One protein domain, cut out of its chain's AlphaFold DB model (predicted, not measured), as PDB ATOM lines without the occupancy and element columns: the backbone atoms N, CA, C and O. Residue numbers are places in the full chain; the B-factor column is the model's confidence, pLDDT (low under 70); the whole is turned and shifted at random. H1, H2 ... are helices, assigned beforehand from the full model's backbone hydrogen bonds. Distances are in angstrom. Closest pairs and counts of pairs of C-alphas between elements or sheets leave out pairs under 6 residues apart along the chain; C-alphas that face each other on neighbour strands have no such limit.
ATOM      1  N   CYS A  41      -8.850 -28.907  38.347       85.81
ATOM      2  CA  CYS A  41      -7.799 -28.145  39.032       85.81
ATOM      3  C   CYS A  41      -7.799 -28.343  40.554       85.81
ATOM      4  O   CYS A  41      -6.738 -28.559  41.133       85.81
ATOM      5  N   VAL A  42      -8.976 -28.367  41.185       85.81
ATOM      6  CA  VAL A  42      -9.101 -28.622  42.635       85.81
ATOM      7  C   VAL A  42      -8.666 -30.049  42.981       85.81
ATOM      8  O   VAL A  42      -7.896 -30.258  43.911       85.81
ATOM      9  N   CYS A  43      -9.074 -31.039  42.179       87.25
ATOM     10  CA  CYS A  43      -8.631 -32.429  42.345       87.25
ATOM     11  C   CYS A  43      -7.104 -32.552  42.264       87.25
ATOM     12  O   CYS A  43      -6.484 -33.295  43.028       87.25
ATOM     13  N   LEU A  44      -6.494 -31.841  41.310       85.88
ATOM     14  CA  LEU A  44      -5.056 -31.893  41.099       85.88
ATOM     15  C   LEU A  44      -4.311 -31.281  42.289       85.88
ATOM     16  O   LEU A  44      -3.353 -31.875  42.776       85.88
ATOM     17  N   GLU A  45      -4.788 -30.146  42.795       85.69
ATOM     18  CA  GLU A  45      -4.244 -29.499  43.986       85.69
ATOM     19  C   GLU A  45      -4.331 -30.385  45.234       85.69
ATOM     20  O   GLU A  45      -3.341 -30.508  45.955       85.69
ATOM     21  N   GLU A  46      -5.463 -31.051  45.473       86.94
ATOM     22  CA  GLU A  46      -5.615 -31.987  46.593       86.94
ATOM     23  C   GLU A  46      -4.586 -33.123  46.518       86.94
ATOM     24  O   GLU A  46      -3.960 -33.476  47.520       86.94
ATOM     25  N   ARG A  47      -4.359 -33.676  45.320       86.50
ATOM     26  CA  ARG A  47      -3.386 -34.757  45.108       86.50
ATOM     27  C   ARG A  47      -1.943 -34.304  45.278       86.50
ATOM     28  O   ARG A  47      -1.156 -35.034  45.878       86.50
ATOM     29  N   ILE A  48      -1.604 -33.126  44.762       86.00
ATOM     30  CA  ILE A  48      -0.273 -32.529  44.921       86.00
ATOM     31  C   ILE A  48      -0.025 -32.225  46.403       86.00
ATOM     32  O   ILE A  48       1.001 -32.613  46.950       86.00
ATOM     33  N   SER A  49      -0.995 -31.611  47.080       83.38
ATOM     34  CA  SER A  49      -0.876 -31.216  48.488       83.38
ATOM     35  C   SER A  49      -0.801 -32.414  49.440       83.38
ATOM     36  O   SER A  49      -0.169 -32.328  50.492       83.38
ATOM     37  N   ALA A  50      -1.406 -33.550  49.078       84.69
ATOM     38  CA  ALA A  50      -1.334 -34.789  49.849       84.69
ATOM     39  C   ALA A  50       0.013 -35.526  49.720       84.69
ATOM     40  O   ALA A  50       0.287 -36.424  50.519       84.69
ATOM     41  N   ASN A  51       0.852 -35.174  48.739       83.00
ATOM     42  CA  ASN A  51       2.148 -35.809  48.517       83.00
ATOM     43  C   ASN A  51       3.269 -34.760  48.364       83.00
ATOM     44  O   ASN A  51       3.446 -34.206  47.280       83.00
ATOM     45  N   PRO A  52       4.097 -34.543  49.403       82.75
ATOM     46  CA  PRO A  52       5.188 -33.566  49.370       82.75
ATOM     47  C   PRO A  52       6.163 -33.734  48.197       82.75
ATOM     48  O   PRO A  52       6.688 -32.739  47.707       82.75
ATOM     49  N   ALA A  53       6.380 -34.965  47.717       85.62
ATOM     50  CA  ALA A  53       7.251 -35.225  46.569       85.62
ATOM     51  C   ALA A  53       6.658 -34.688  45.254       85.62
ATOM     52  O   ALA A  53       7.397 -34.258  44.373       85.62
ATOM     53  N   LEU A  54       5.326 -34.657  45.137       85.69
ATOM     54  CA  LEU A  54       4.651 -34.090  43.971       85.69
ATOM     55  C   LEU A  54       4.691 -32.561  43.975       85.69
ATOM     56  O   LEU A  54       4.667 -31.968  42.907       85.69
ATOM     57  N   VAL A  55       4.778 -31.904  45.134       85.75
ATOM     58  CA  VAL A  55       4.825 -30.433  45.194       85.75
ATOM     59  C   VAL A  55       6.048 -29.892  44.448       85.75
ATOM     60  O   VAL A  55       5.906 -29.054  43.560       85.75
ATOM     61  N   GLU A  56       7.241 -30.394  44.771       86.44
ATOM     62  CA  GLU A  56       8.493 -29.975  44.120       86.44
ATOM     63  C   GLU A  56       8.513 -30.352  42.631       86.44
ATOM     64  O   GLU A  56       8.939 -29.576  41.767       86.44
ATOM     65  N   GLU A  57       7.979 -31.529  42.306       89.38
ATOM     66  CA  GLU A  57       7.891 -31.975  40.925       89.38
ATOM     67  C   GLU A  57       6.969 -31.068  40.098       89.38
ATOM     68  O   GLU A  57       7.363 -30.590  39.035       89.38
ATOM     69  N   PHE A  58       5.770 -30.750  40.592       88.12
ATOM     70  CA  PHE A  58       4.821 -29.892  39.879       88.12
ATOM     71  C   PHE A  58       5.288 -28.434  39.770       88.12
ATOM     72  O   PHE A  58       4.951 -27.778  38.782       88.12
ATOM     73  N   GLN A  59       6.125 -27.948  40.694       86.75
ATOM     74  CA  GLN A  59       6.855 -26.683  40.523       86.75
ATOM     75  C   GLN A  59       7.782 -26.727  39.311       86.75
ATOM     76  O   GLN A  59       7.731 -25.834  38.464       86.75
ATOM     77  N   THR A  60       8.565 -27.795  39.176       88.62
ATOM     78  CA  THR A  60       9.477 -27.971  38.038       88.62
ATOM     79  C   THR A  60       8.709 -28.127  36.723       88.62
ATOM     80  O   THR A  60       9.017 -27.475  35.726       88.62
ATOM     81  N   LEU A  61       7.650 -28.938  36.723       86.75
ATOM     82  CA  LEU A  61       6.782 -29.148  35.563       86.75
ATOM     83  C   LEU A  61       6.028 -27.873  35.157       86.75
ATOM     84  O   LEU A  61       5.734 -27.672  33.978       86.75
ATOM     85  N   GLY A  62       5.727 -26.989  36.112       84.44
ATOM     86  CA  GLY A  62       5.091 -25.695  35.872       84.44
ATOM     87  C   GLY A  62       5.861 -24.807  34.891       84.44
ATOM     88  O   GLY A  62       5.222 -24.087  34.123       84.44
ATOM     89  N   ALA A  63       7.192 -24.930  34.855       86.69
ATOM     90  CA  ALA A  63       8.080 -24.185  33.959       86.69
ATOM     91  C   ALA A  63       8.072 -24.689  32.502       86.69
ATOM     92  O   ALA A  63       8.565 -23.999  31.611       86.69
ATOM     93  N   ILE A  64       7.521 -25.877  32.236       85.50
ATOM     94  CA  ILE A  64       7.406 -26.418  30.878       85.50
ATOM     95  C   ILE A  64       6.100 -25.904  30.275       85.50
ATOM     96  O   ILE A  64       5.022 -26.303  30.716       85.50
ATOM     97  N   GLU A  65       6.173 -25.022  29.278       84.00
ATOM     98  CA  GLU A  65       4.990 -24.437  28.627       84.00
ATOM     99  C   GLU A  65       4.202 -25.466  27.809       84.00
ATOM    100  O   GLU A  65       2.978 -25.549  27.942       84.00
ATOM    101  N   ASP A  66       4.898 -26.291  27.019       86.31
ATOM    102  CA  ASP A  66       4.255 -27.321  26.209       86.31
ATOM    103  C   ASP A  66       3.639 -28.413  27.092       86.31
ATOM    104  O   ASP A  66       4.287 -29.022  27.946       86.31
ATOM    105  N   ARG A  67       2.348 -28.669  26.883       83.31
ATOM    106  CA  ARG A  67       1.583 -29.618  27.693       83.31
ATOM    107  C   ARG A  67       2.086 -31.051  27.535       83.31
ATOM    108  O   ARG A  67       2.109 -31.786  28.519       83.31
ATOM    109  N   THR A  68       2.419 -31.456  26.312       88.25
ATOM    110  CA  THR A  68       2.843 -32.829  26.021       88.25
ATOM    111  C   THR A  68       4.212 -33.077  26.632       88.25
ATOM    112  O   THR A  68       4.360 -34.034  27.379       88.25
ATOM    113  N   ALA A  69       5.155 -32.155  26.445       89.81
ATOM    114  CA  ALA A  69       6.472 -32.192  27.062       89.81
ATOM    115  C   ALA A  69       6.384 -32.187  28.594       89.81
ATOM    116  O   ALA A  69       7.096 -32.939  29.254       89.81
ATOM    117  N   ARG A  70       5.470 -31.394  29.175       90.75
ATOM    118  CA  ARG A  70       5.222 -31.397  30.624       90.75
ATOM    119  C   ARG A  70       4.739 -32.758  31.105       90.75
ATOM    120  O   ARG A  70       5.252 -33.277  32.089       90.75
ATOM    121  N   TYR A  71       3.752 -33.333  30.422       90.12
ATOM    122  CA  TYR A  71       3.251 -34.654  30.772       90.12
ATOM    123  C   TYR A  71       4.329 -35.722  30.572       90.12
ATOM    124  O   TYR A  71       4.485 -36.576  31.426       90.12
ATOM    125  N   GLU A  72       5.114 -35.684  29.498       93.75
ATOM    126  CA  GLU A  72       6.181 -36.657  29.236       93.75
ATOM    127  C   GLU A  72       7.288 -36.614  30.292       93.75
ATOM    128  O   GLU A  72       7.702 -37.678  30.764       93.75
ATOM    129  N   ALA A  73       7.697 -35.409  30.703       93.44
ATOM    130  CA  ALA A  73       8.701 -35.167  31.737       93.44
ATOM    131  C   ALA A  73       8.236 -35.548  33.152       93.44
ATOM    132  O   ALA A  73       9.073 -35.752  34.030       93.44
ATOM    133  N   ALA A  74       6.924 -35.658  33.376       93.31
ATOM    134  CA  ALA A  74       6.367 -36.031  34.667       93.31
ATOM    135  C   ALA A  74       6.711 -37.484  35.046       93.31
ATOM    136  O   ALA A  74       6.737 -38.405  34.216       93.31
ATOM    137  N   SER A  75       6.936 -37.698  36.335       94.38
ATOM    138  CA  SER A  75       7.091 -39.000  36.963       94.38
ATOM    139  C   SER A  75       5.808 -39.833  36.822       94.38
ATOM    140  O   SER A  75       4.730 -39.298  36.538       94.38
ATOM    141  N   PRO A  76       5.880 -41.162  37.022       94.50
ATOM    142  CA  PRO A  76       4.689 -42.008  37.029       94.50
ATOM    143  C   PRO A  76       3.607 -41.541  38.017       94.50
ATOM    144  O   PRO A  76       2.425 -41.571  37.676       94.50
ATOM    145  N   ASP A  77       3.995 -41.052  39.197       90.00
ATOM    146  CA  ASP A  77       3.055 -40.595  40.227       90.00
ATOM    147  C   ASP A  77       2.397 -39.264  39.844       90.00
ATOM    148  O   ASP A  77       1.184 -39.095  39.999       90.00
ATOM    149  N   ALA A  78       3.166 -38.336  39.268       90.25
ATOM    150  CA  ALA A  78       2.629 -37.082  38.757       90.25
ATOM    151  C   ALA A  78       1.677 -37.312  37.575       90.25
ATOM    152  O   ALA A  78       0.585 -36.738  37.548       90.25
ATOM    153  N   LYS A  79       2.022 -38.216  36.649       92.31
ATOM    154  CA  LYS A  79       1.128 -38.656  35.563       92.31
ATOM    155  C   LYS A  79      -0.166 -39.244  36.112       92.31
ATOM    156  O   LYS A  79      -1.246 -38.857  35.673       92.31
ATOM    157  N   ALA A  80      -0.079 -40.111  37.122       90.88
ATOM    158  CA  ALA A  80      -1.254 -40.688  37.767       90.88
ATOM    159  C   ALA A  80      -2.143 -39.621  38.435       90.88
ATOM    160  O   ALA A  80      -3.371 -39.729  38.389       90.88
ATOM    161  N   ALA A  81      -1.556 -38.578  39.031       88.62
ATOM    162  CA  ALA A  81      -2.306 -37.451  39.585       88.62
ATOM    163  C   ALA A  81      -3.002 -36.617  38.495       88.62
ATOM    164  O   ALA A  81      -4.196 -36.339  38.618       88.62
ATOM    165  N   MET A  82      -2.296 -36.280  37.409       87.69
ATOM    166  CA  MET A  82      -2.860 -35.560  36.259       87.69
ATOM    167  C   MET A  82      -4.012 -36.340  35.608       87.69
ATOM    168  O   MET A  82      -5.080 -35.781  35.345       87.69
ATOM    169  N   ASP A  83      -3.828 -37.640  35.385       88.75
ATOM    170  CA  ASP A  83      -4.808 -38.507  34.730       88.75
ATOM    171  C   ASP A  83      -6.077 -38.695  35.560       88.75
ATOM    172  O   ASP A  83      -7.188 -38.663  35.024       88.75
ATOM    173  N   ALA A  84      -5.928 -38.859  36.875       85.81
ATOM    174  CA  ALA A  84      -7.061 -39.038  37.776       85.81
ATOM    175  C   ALA A  84      -7.972 -37.803  37.848       85.81
ATOM    176  O   ALA A  84      -9.162 -37.936  38.136       85.81
ATOM    177  N   CYS A  85      -7.423 -36.616  37.585       82.75
ATOM    178  CA  CYS A  85      -8.147 -35.351  37.670       82.75
ATOM    179  C   CYS A  85      -8.621 -34.813  36.313       82.75
ATOM    180  O   CYS A  85      -9.415 -33.879  36.282       82.75
ATOM    181  N   THR A  86      -8.192 -35.406  35.194       72.62
ATOM    182  CA  THR A  86      -8.593 -34.997  33.832       72.62
ATOM    183  C   THR A  86      -9.623 -35.927  33.180       72.62
ATOM    184  O   THR A  86     -10.295 -35.516  32.238       72.62
ATOM    185  N   ARG A  87      -9.809 -37.161  33.676       60.94
ATOM    186  CA  ARG A  87     -10.748 -38.153  33.108       60.94
ATOM    187  C   ARG A  87     -12.081 -38.269  33.867       60.94
ATOM    188  O   ARG A  87     -12.475 -39.371  34.234       60.94
ATOM    189  N   LYS A  88     -12.809 -37.166  34.086       50.78
ATOM    190  CA  LYS A  88     -14.208 -37.219  34.585       50.78
ATOM    191  C   LYS A  88     -15.282 -37.221  33.486       50.78
ATOM    192  O   LYS A  88     -16.453 -37.005  33.769       50.78
TER     193      LYS A  88
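What this domain is: This is residues 41 to 88 of the 90 residues of an uncharacterized protein of Parvularculaceae bacterium (UniProt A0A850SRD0). What shape is this? Helices H1 and H4 lie side by side, running opposite ways, and H2 stands across the end of this pair where H1 ends and H4 begins. The short H3 sits by the far end of H2. What is it built of? The 48 printed residues hold four named helices, H1, H2, H3 and H4 in chain order, and no named strand: the class is all helix. The whole is compact, with a radius of gyration of the C-alphas of 9.9 A and spans of 24 by 23 by 17 A.

How they stand to each other: What does the first helix meet? H1, residues 41 to 49, touches H4, residues 76 to 86, at a shallow tilt of 27 degrees, opposite ways; the closest C-alphas, of Cys 43 and Cys 85, are 5.5 A apart. H1 and H2, residues 52 to 62, touch only at the corner, closest at the C-alphas of Ile 48 and Leu 54, 5.3 A. What else does the second meet? H2 is about perpendicular to H4, at 73 degrees, and they touch, closest at the C-alphas of Leu 54 and Ala 78, 6.3 A. H2 and H3, residues 67 to 73, only just touch, with 3 pairs of C-alphas within 8 A, the closest those of Leu 61 and Arg 70, 5.6 A. H3 is close to H4 but not clearly touching, and apart from H1. How are the backbones? In H1, H3 and H4 every O i to N i+4 pair is within hydrogen-bond range; in H2, 6 of 7 are.

Where its parts are: Where does the first helix begin? C-alpha 41 is at (-7.799, -28.145, 39.032), and H1 is 12.1 A long from first to last C-alpha. How long are the others? H2 measures 15.6 A, H3 9.9 A and H4 15.4 A, ending with C-alpha 86 at (-8.593, -34.997, 33.832).

The domain as a whole: How far does it reach? The two C-alphas farthest apart, of Ala 63 and Lys 88, are 25.8 A apart. Are there cuts or long links? The printed part has no cut, and its three links are tight. Where is confidence low? Residues 87 to 88 have pLDDT under 70; the mean of the printed part is 86.0.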